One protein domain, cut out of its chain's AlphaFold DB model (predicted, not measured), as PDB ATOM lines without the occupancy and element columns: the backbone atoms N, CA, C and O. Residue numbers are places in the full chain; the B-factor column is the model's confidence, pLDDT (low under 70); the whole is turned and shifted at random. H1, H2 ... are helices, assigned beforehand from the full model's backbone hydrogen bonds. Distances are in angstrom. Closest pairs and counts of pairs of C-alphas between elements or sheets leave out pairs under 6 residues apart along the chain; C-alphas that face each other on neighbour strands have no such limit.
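This is residues 2 to 59 of the 68 residues of the protein "Bac_DnaA_C domain-containing protein" of Nitrobacter winogradskyi (UniProt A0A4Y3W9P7). A flat V of two longer helices, H3 and H4, holds the short helix H1 between its arms, while H2 sits across the end of H3 away from H4. The arms of the V are joined at the corner by residues 36 to 39. The printed part has 58 residues with four named helices, H1, H2, H3 and H4 in that order, and no named strand; the class is all helix. It is only just compact, close to loose, with a radius of gyration of the C-alphas of 12.0 A, and spans 30 by 30 by 13 A.

H1 covers residues 2 to 6, 6.0 A from first to last C-alpha, and begins with C-alpha 2 at (140.702, 128.152, 152.892). H2 is residues 12 to 19, 10.4 A. H3 is residues 23 to 35, 18.4 A, with C-alpha 23 at (151.816, 131.269, 156.001). H4, the longest, is residues 40 to 57, 25.4 A, and ends with C-alpha 57 at (140.219, 119.732, 140.320).

H1 is the hub, touching the three other helices. Its closest C-alphas to H3 are those of Tyr 2 and Cys 30, 5.0 A apart. H4 touches H1 with residues 49 to 53 alone; the closest C-alphas are those of Leu 3 and Glu 50, 6.8 A apart. H1 and H2 only just touch, with 3 pairs of C-alphas within 8 A, the closest being those of Ala 4 and Ile 15 at 7.0 A. H2 and H3 touch about perpendicular, at 81 degrees; H3 does so with residues 23 to 27 alone, and the closest C-alphas, of Gly 16 and Arg 23, are 5.0 A apart. H3 and H4 are near each other, with 5 pairs of C-alphas within 10 A. H2 and H4 are apart. In H1, H2, H3 and H4 every O i to N i+4 pair is within hydrogen-bond range.

The two C-alphas farthest apart, those of Arg 17 and Ala 40, are 31.7 A apart. The printed part has no cut, and its three links are tight. The mean pLDDT of the printed part is 95.4; residues 58 to 59 are under 70.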
ATOM      1  N   TYR A   2     141.281 129.439 152.482       97.94
ATOM      2  CA  TYR A   2     140.702 128.152 152.892       97.94
ATOM      3  C   TYR A   2     140.439 127.179 151.732       97.94
ATOM      4  O   TYR A   2     141.062 126.130 151.674       97.94
ATOM      5  N   LEU A   3     139.620 127.570 150.748       97.19
ATOM      6  CA  LEU A   3     139.312 126.718 149.587       97.19
ATOM      7  C   LEU A   3     140.549 126.356 148.751       97.19
ATOM      8  O   LEU A   3     140.589 125.293 148.156       97.19
ATOM      9  N   ALA A   4     141.573 127.216 148.729       95.88
ATOM     10  CA  ALA A   4     142.836 126.909 148.059       95.88
ATOM     11  C   ALA A   4     143.576 125.757 148.756       95.88
ATOM     12  O   ALA A   4     144.188 124.925 148.099       95.88
ATOM     13  N   HIS A   5     143.492 125.702 150.086       96.00
ATOM     14  CA  HIS A   5     144.078 124.628 150.871       96.00
ATOM     15  C   HIS A   5     143.216 123.362 150.853       96.00
ATOM     16  O   HIS A   5     143.712 122.295 150.524       96.00
ATOM     17  N   VAL A   6     141.929 123.479 151.186       95.69
ATOM     18  CA  VAL A   6     141.035 122.325 151.359       95.69
ATOM     19  C   VAL A   6     140.561 121.760 150.026       95.69
ATOM     20  O   VAL A   6     140.532 120.550 149.852       95.69
ATOM     21  N   GLY A   7     140.220 122.626 149.071       93.88
ATOM     22  CA  GLY A   7     139.669 122.215 147.781       93.88
ATOM     23  C   GLY A   7     140.709 121.851 146.721       93.88
ATOM     24  O   GLY A   7     140.347 121.184 145.765       93.88
ATOM     25  N   PHE A   8     141.965 122.288 146.872       92.69
ATOM     26  CA  PHE A   8     143.031 122.083 145.873       92.69
ATOM     27  C   PHE A   8     144.365 121.621 146.484       92.69
ATOM     28  O   PHE A   8     145.403 121.676 145.830       92.69
ATOM     29  N   ALA A   9     144.369 121.237 147.765       93.38
ATOM     30  CA  ALA A   9     145.540 120.736 148.492       93.38
ATOM     31  C   ALA A   9     146.798 121.638 148.455       93.38
ATOM     32  O   ALA A   9     147.909 121.172 148.717       93.38
ATOM     33  N   LEU A  10     146.662 122.942 148.176       94.06
ATOM     34  CA  LEU A  10     147.815 123.840 148.116       94.06
ATOM     35  C   LEU A  10     148.412 124.067 149.512       94.06
ATOM     36  O   LEU A  10     147.702 124.202 150.515       94.06
ATOM     37  N   SER A  11     149.742 124.157 149.578       95.75
ATOM     38  CA  SER A  11     150.449 124.416 150.834       95.75
ATOM     39  C   SER A  11     150.203 125.843 151.340       95.75
ATOM     40  O   SER A  11     150.009 126.780 150.562       95.75
ATOM     41  N   PHE A  12     150.259 126.049 152.661       97.12
ATOM     42  CA  PHE A  12     150.121 127.391 153.250       97.12
ATOM     43  C   PHE A  12     151.185 128.370 152.758       97.12
ATOM     44  O   PHE A  12     150.916 129.566 152.674       97.12
ATOM     45  N   GLU A  13     152.376 127.878 152.424       97.31
ATOM     46  CA  GLU A  13     153.438 128.700 151.857       97.31
ATOM     47  C   GLU A  13     153.101 129.148 150.432       97.31
ATOM     48  O   GLU A  13     153.176 130.339 150.136       97.31
ATOM     49  N   ALA A  14     152.647 128.232 149.569       96.62
ATOM     50  CA  ALA A  14     152.229 128.569 148.210       96.62
ATOM     51  C   ALA A  14     151.070 129.576 148.212       96.62
ATOM     52  O   ALA A  14     151.129 130.596 147.525       96.62
ATOM     53  N   ILE A  15     150.054 129.336 149.045       97.69
ATOM     54  CA  ILE A  15     148.919 130.252 149.213       97.69
ATOM     55  C   ILE A  15     149.399 131.599 149.766       97.69
ATOM     56  O   ILE A  15     148.989 132.642 149.266       97.69
ATOM     57  N   GLY A  16     150.278 131.601 150.771       97.81
ATOM     58  CA  GLY A  16     150.835 132.825 151.344       97.81
ATOM     59  C   GLY A  16     151.519 133.690 150.286       97.81
ATOM     60  O   GLY A  16     151.183 134.863 150.145       97.81
ATOM     61  N   ARG A  17     152.380 133.081 149.460       97.69
ATOM     62  CA  ARG A  17     153.056 133.760 148.341       97.69
ATOM     63  C   ARG A  17     152.067 134.370 147.341       97.69
ATOM     64  O   ARG A  17     152.228 135.528 146.978       97.69
ATOM     65  N   VAL A  18     151.028 133.633 146.930       97.12
ATOM     66  CA  VAL A  18     150.020 134.127 145.964       97.12
ATOM     67  C   VAL A  18     149.231 135.323 146.500       97.12
ATOM     68  O   VAL A  18     148.879 136.223 145.741       97.12
ATOM     69  N   PHE A  19     148.940 135.337 147.799       96.25
ATOM     70  CA  PHE A  19     148.142 136.388 148.430       96.25
ATOM     71  C   PHE A  19     148.983 137.516 149.053       96.25
ATOM     72  O   PHE A  19     148.398 138.403 149.675       96.25
ATOM     73  N   ASP A  20     150.312 137.482 148.907       97.88
ATOM     74  CA  ASP A  20     151.266 138.378 149.581       97.88
ATOM     75  C   ASP A  20     151.047 138.427 151.106       97.88
ATOM     76  O   ASP A  20     150.851 139.475 151.728       97.88
ATOM     77  N   ARG A  21     150.974 137.241 151.721       98.00
ATOM     78  CA  ARG A  21     150.762 137.049 153.160       98.00
ATOM     79  C   ARG A  21     151.677 135.976 153.724       98.00
ATOM     80  O   ARG A  21     152.046 135.023 153.045       98.00
ATOM     81  N   ASP A  22     151.970 136.084 155.016       98.06
ATOM     82  CA  ASP A  22     152.685 135.027 155.727       98.06
ATOM     83  C   ASP A  22     151.831 133.750 155.844       98.06
ATOM     84  O   ASP A  22     150.603 133.810 155.992       98.06
ATOM     85  N   ARG A  23     152.480 132.578 155.849       97.19
ATOM     86  CA  ARG A  23     151.816 131.269 156.001       97.19
ATOM     87  C   ARG A  23     150.945 131.175 157.263       97.19
ATOM     88  O   ARG A  23     149.948 130.455 157.271       97.19
ATOM     89  N   THR A  24     151.274 131.916 158.325       98.25
ATOM     90  CA  THR A  24     150.460 131.998 159.549       98.25
ATOM     91  C   THR A  24     149.141 132.733 159.326       98.25
ATOM     92  O   THR A  24     148.144 132.369 159.942       98.25
ATOM     93  N   THR A  25     149.079 133.689 158.389       98.44
ATOM     94  CA  THR A  25     147.815 134.321 157.971       98.44
ATOM     95  C   THR A  25     146.913 133.307 157.274       98.44
ATOM     96  O   THR A  25     145.710 133.289 157.518       98.44
ATOM     97  N   VAL A  26     147.486 132.423 156.449       98.31
ATOM     98  CA  VAL A  26     146.732 131.337 155.801       98.31
ATOM     99  C   VAL A  26     146.206 130.353 156.845       98.31
ATOM    100  O   VAL A  26     145.018 130.030 156.829       98.31
ATOM    101  N   SER A  27     147.053 129.943 157.794       98.31
ATOM    102  CA  SER A  27     146.645 129.091 158.919       98.31
ATOM    103  C   SER A  27     145.530 129.731 159.749       98.31
ATOM    104  O   SER A  27     144.557 129.059 160.085       98.31
ATOM    105  N   HIS A  28     145.649 131.026 160.055       98.56
ATOM    106  CA  HIS A  28     144.628 131.782 160.770       98.56
ATOM    107  C   HIS A  28     143.317 131.828 159.978       98.56
ATOM    108  O   HIS A  28     142.259 131.562 160.532       98.56
ATOM    109  N   ALA A  29     143.371 132.117 158.675       98.25
ATOM    110  CA  ALA A  29     142.186 132.139 157.822       98.25
ATOM    111  C   ALA A  29     141.486 130.774 157.764       98.25
ATOM    112  O   ALA A  29     140.260 130.732 157.783       98.25
ATOM    113  N   CYS A  30     142.242 129.672 157.718       98.38
ATOM    114  CA  CYS A  30     141.646 128.337 157.756       98.38
ATOM    115  C   CYS A  30     140.937 128.090 159.085       98.38
ATOM    116  O   CYS A  30     139.777 127.697 159.084       98.38
ATOM    117  N   ARG A  31     141.585 128.422 160.206       98.44
ATOM    118  CA  ARG A  31     140.972 128.313 161.532       98.44
ATOM    119  C   ARG A  31     139.691 129.139 161.657       98.44
ATOM    120  O   ARG A  31     138.696 128.618 162.127       98.44
ATOM    121  N   VAL A  32     139.695 130.392 161.197       98.44
ATOM    122  CA  VAL A  32     138.501 131.256 161.228       98.44
ATOM    123  C   VAL A  32     137.335 130.645 160.451       98.44
ATOM    124  O   VAL A  32     136.194 130.760 160.886       98.44
ATOM    125  N   VAL A  33     137.603 130.006 159.308       98.38
ATOM    126  CA  VAL A  33     136.554 129.332 158.534       98.38
ATOM    127  C   VAL A  33     136.045 128.090 159.265       98.38
ATOM    128  O   VAL A  33     134.834 127.938 159.380       98.38
ATOM    129  N   GLU A  34     136.929 127.252 159.806       98.06
ATOM    130  CA  GLU A  34     136.520 126.052 160.554       98.06
ATOM    131  C   GLU A  34     135.723 126.395 161.816       98.06
ATOM    132  O   GLU A  34     134.646 125.848 162.032       98.06
ATOM    133  N   ASP A  35     136.179 127.384 162.590       98.25
ATOM    134  CA  ASP A  35     135.485 127.866 163.790       98.25
ATOM    135  C   ASP A  35     134.092 128.451 163.451       98.25
ATOM    136  O   ASP A  35     133.221 128.545 164.311       98.25
ATOM    137  N   SER A  36     133.848 128.845 162.193       97.50
ATOM    138  CA  SER A  36     132.558 129.389 161.743       97.50
ATOM    139  C   SER A  36     131.543 128.331 161.283       97.50
ATOM    140  O   SER A  36     130.383 128.674 161.036       97.50
ATOM    141  N   ARG A  37     131.940 127.051 161.179       97.69
ATOM    142  CA  ARG A  37     131.072 125.956 160.696       97.69
ATOM    143  C   ARG A  37     129.964 125.543 161.669       97.69
ATOM    144  O   ARG A  37     129.060 124.812 161.274       97.69
ATOM    145  N   ASP A  38     129.964 126.070 162.892       97.12
ATOM    146  CA  ASP A  38     128.833 125.932 163.819       97.12
ATOM    147  C   ASP A  38     127.541 126.579 163.265       97.12
ATOM    148  O   ASP A  38     126.428 126.185 163.628       97.12
ATOM    149  N   ASP A  39     127.655 127.545 162.342       98.25
ATOM    150  CA  ASP A  39     126.514 128.066 161.586       98.25
ATOM    151  C   ASP A  39     126.168 127.135 160.414       98.25
ATOM    152  O   ASP A  39     126.809 127.138 159.360       98.25
ATOM    153  N   ALA A  40     125.076 126.381 160.557       97.75
ATOM    154  CA  ALA A  40     124.627 125.424 159.543       97.75
ATOM    155  C   ALA A  40     124.307 126.057 158.169       97.75
ATOM    156  O   ALA A  40     124.265 125.359 157.154       97.75
ATOM    157  N   GLY A  41     124.011 127.359 158.103       98.38
ATOM    158  CA  GLY A  41     123.773 128.064 156.843       98.38
ATOM    159  C   GLY A  41     125.071 128.402 156.111       98.38
ATOM    160  O   GLY A  41     125.135 128.325 154.882       98.38
ATOM    161  N   LEU A  42     126.108 128.792 156.845       97.31
ATOM    162  CA  LEU A  42     127.459 128.974 156.335       97.31
ATOM    163  C   LEU A  42     128.083 127.635 155.951       97.31
ATOM    164  O   LEU A  42     128.565 127.525 154.828       97.31
ATOM    165  N   ASP A  43     127.984 126.621 156.807       98.44
ATOM    166  CA  ASP A  43     128.547 125.292 156.555       98.44
ATOM    167  C   ASP A  43     128.004 124.676 155.257       98.44
ATOM    168  O   ASP A  43     128.774 124.285 154.382       98.44
ATOM    169  N   ARG A  44     126.684 124.742 155.023       98.50
ATOM    170  CA  ARG A  44     126.094 124.299 153.744       98.50
ATOM    171  C   ARG A  44     126.635 125.051 152.526       98.50
ATOM    172  O   ARG A  44     126.764 124.465 151.454       98.50
ATOM    173  N   ARG A  45     126.916 126.352 152.656       98.19
ATOM    174  CA  ARG A  45     127.490 127.152 151.560       98.19
ATOM    175  C   ARG A  45     128.956 126.793 151.324       98.19
ATOM    176  O   ARG A  45     129.356 126.698 150.170       98.19
ATOM    177  N   LEU A  46     129.726 126.569 152.389       98.19
ATOM    178  CA  LEU A  46     131.109 126.099 152.299       98.19
ATOM    179  C   LEU A  46     131.170 124.726 151.628       98.19
ATOM    180  O   LEU A  46     131.886 124.586 150.643       98.19
ATOM    181  N   ALA A  47     130.331 123.779 152.053       97.88
ATOM    182  CA  ALA A  47     130.243 122.450 151.450       97.88
ATOM    183  C   ALA A  47     129.921 122.502 149.944       97.88
ATOM    184  O   ALA A  47     130.493 121.753 149.154       97.88
ATOM    185  N   ALA A  48     129.044 123.418 149.516       98.06
ATOM    186  CA  ALA A  48     128.755 123.610 148.095       98.06
ATOM    187  C   ALA A  48     129.974 124.133 147.312       98.06
ATOM    188  O   ALA A  48     130.240 123.662 146.208       98.06
ATOM    189  N   LEU A  49     130.732 125.079 147.877       97.69
ATOM    190  CA  LEU A  49     131.956 125.593 147.253       97.69
ATOM    191  C   LEU A  49     133.056 124.525 147.191       97.69
ATOM    192  O   LEU A  49     133.740 124.423 146.177       97.69
ATOM    193  N   GLU A  50     133.196 123.704 148.230       96.94
ATOM    194  CA  GLU A  50     134.136 122.577 148.262       96.94
ATOM    195  C   GLU A  50     133.800 121.525 147.205       96.94
ATOM    196  O   GLU A  50     134.684 121.082 146.474       96.94
ATOM    197  N   ALA A  51     132.515 121.195 147.044       96.19
ATOM    198  CA  ALA A  51     132.060 120.306 145.979       96.19
ATOM    199  C   ALA A  51     132.363 120.877 144.582       96.19
ATOM    200  O   ALA A  51     132.758 120.140 143.681       96.19
ATOM    201  N   MET A  52     132.226 122.195 144.392       96.19
ATOM    202  CA  MET A  52     132.619 122.846 143.138       96.19
ATOM    203  C   MET A  52     134.131 122.783 142.902       96.19
ATOM    204  O   MET A  52     134.547 122.584 141.762       96.19
ATOM    205  N   CYS A  53     134.952 122.935 143.946       94.81
ATOM    206  CA  CYS A  53     136.400 122.756 143.840       94.81
ATOM    207  C   CYS A  53     136.750 121.337 143.388       94.81
ATOM    208  O   CYS A  53     137.508 121.209 142.435       94.81
ATOM    209  N   ALA A  54     136.128 120.305 143.969       91.19
ATOM    210  CA  ALA A  54     136.359 118.913 143.573       91.19
ATOM    211  C   ALA A  54     136.062 118.667 142.081       91.19
ATOM    212  O   ALA A  54     136.878 118.091 141.372       91.19
ATOM    213  N   VAL A  55     134.943 119.196 141.568       91.75
ATOM    214  CA  VAL A  55     134.588 119.093 140.135       91.75
ATOM    215  C   VAL A  55     135.565 119.861 139.232       91.75
ATOM    216  O   VAL A  55     135.764 119.511 138.067       91.75
ATOM    217  N   CYS A  56     136.152 120.950 139.732       88.62
ATOM    218  CA  CYS A  56     137.167 121.703 139.003       88.62
ATOM    219  C   CYS A  56     138.534 121.011 139.035       88.62
ATOM    220  O   CYS A  56     139.237 121.072 138.031       88.62
ATOM    221  N   ASP A  57     138.908 120.368 140.140       80.31
ATOM    222  CA  ASP A  57     140.219 119.732 140.320       80.31
ATOM    223  C   ASP A  57     140.418 118.532 139.382       80.31
ATOM    224  O   ASP A  57     141.466 118.409 138.754       80.31
ATOM    225  N   GLU A  58     139.353 117.766 139.115       67.62
ATOM    226  CA  GLU A  58     139.317 116.731 138.060       67.62
ATOM    227  C   GLU A  58     139.662 117.274 136.656       67.62
ATOM    228  O   GLU A  58     139.954 116.522 135.729       67.62
ATOM    229  N   ARG A  59     139.629 118.598 136.459       57.41
ATOM    230  CA  ARG A  59     140.024 119.264 135.206       57.41
ATOM    231  C   ARG A  59     141.439 119.853 135.255       57.41
ATOM    232  O   ARG A  59     141.936 120.272 134.212       57.41
TER     233      ARG A  59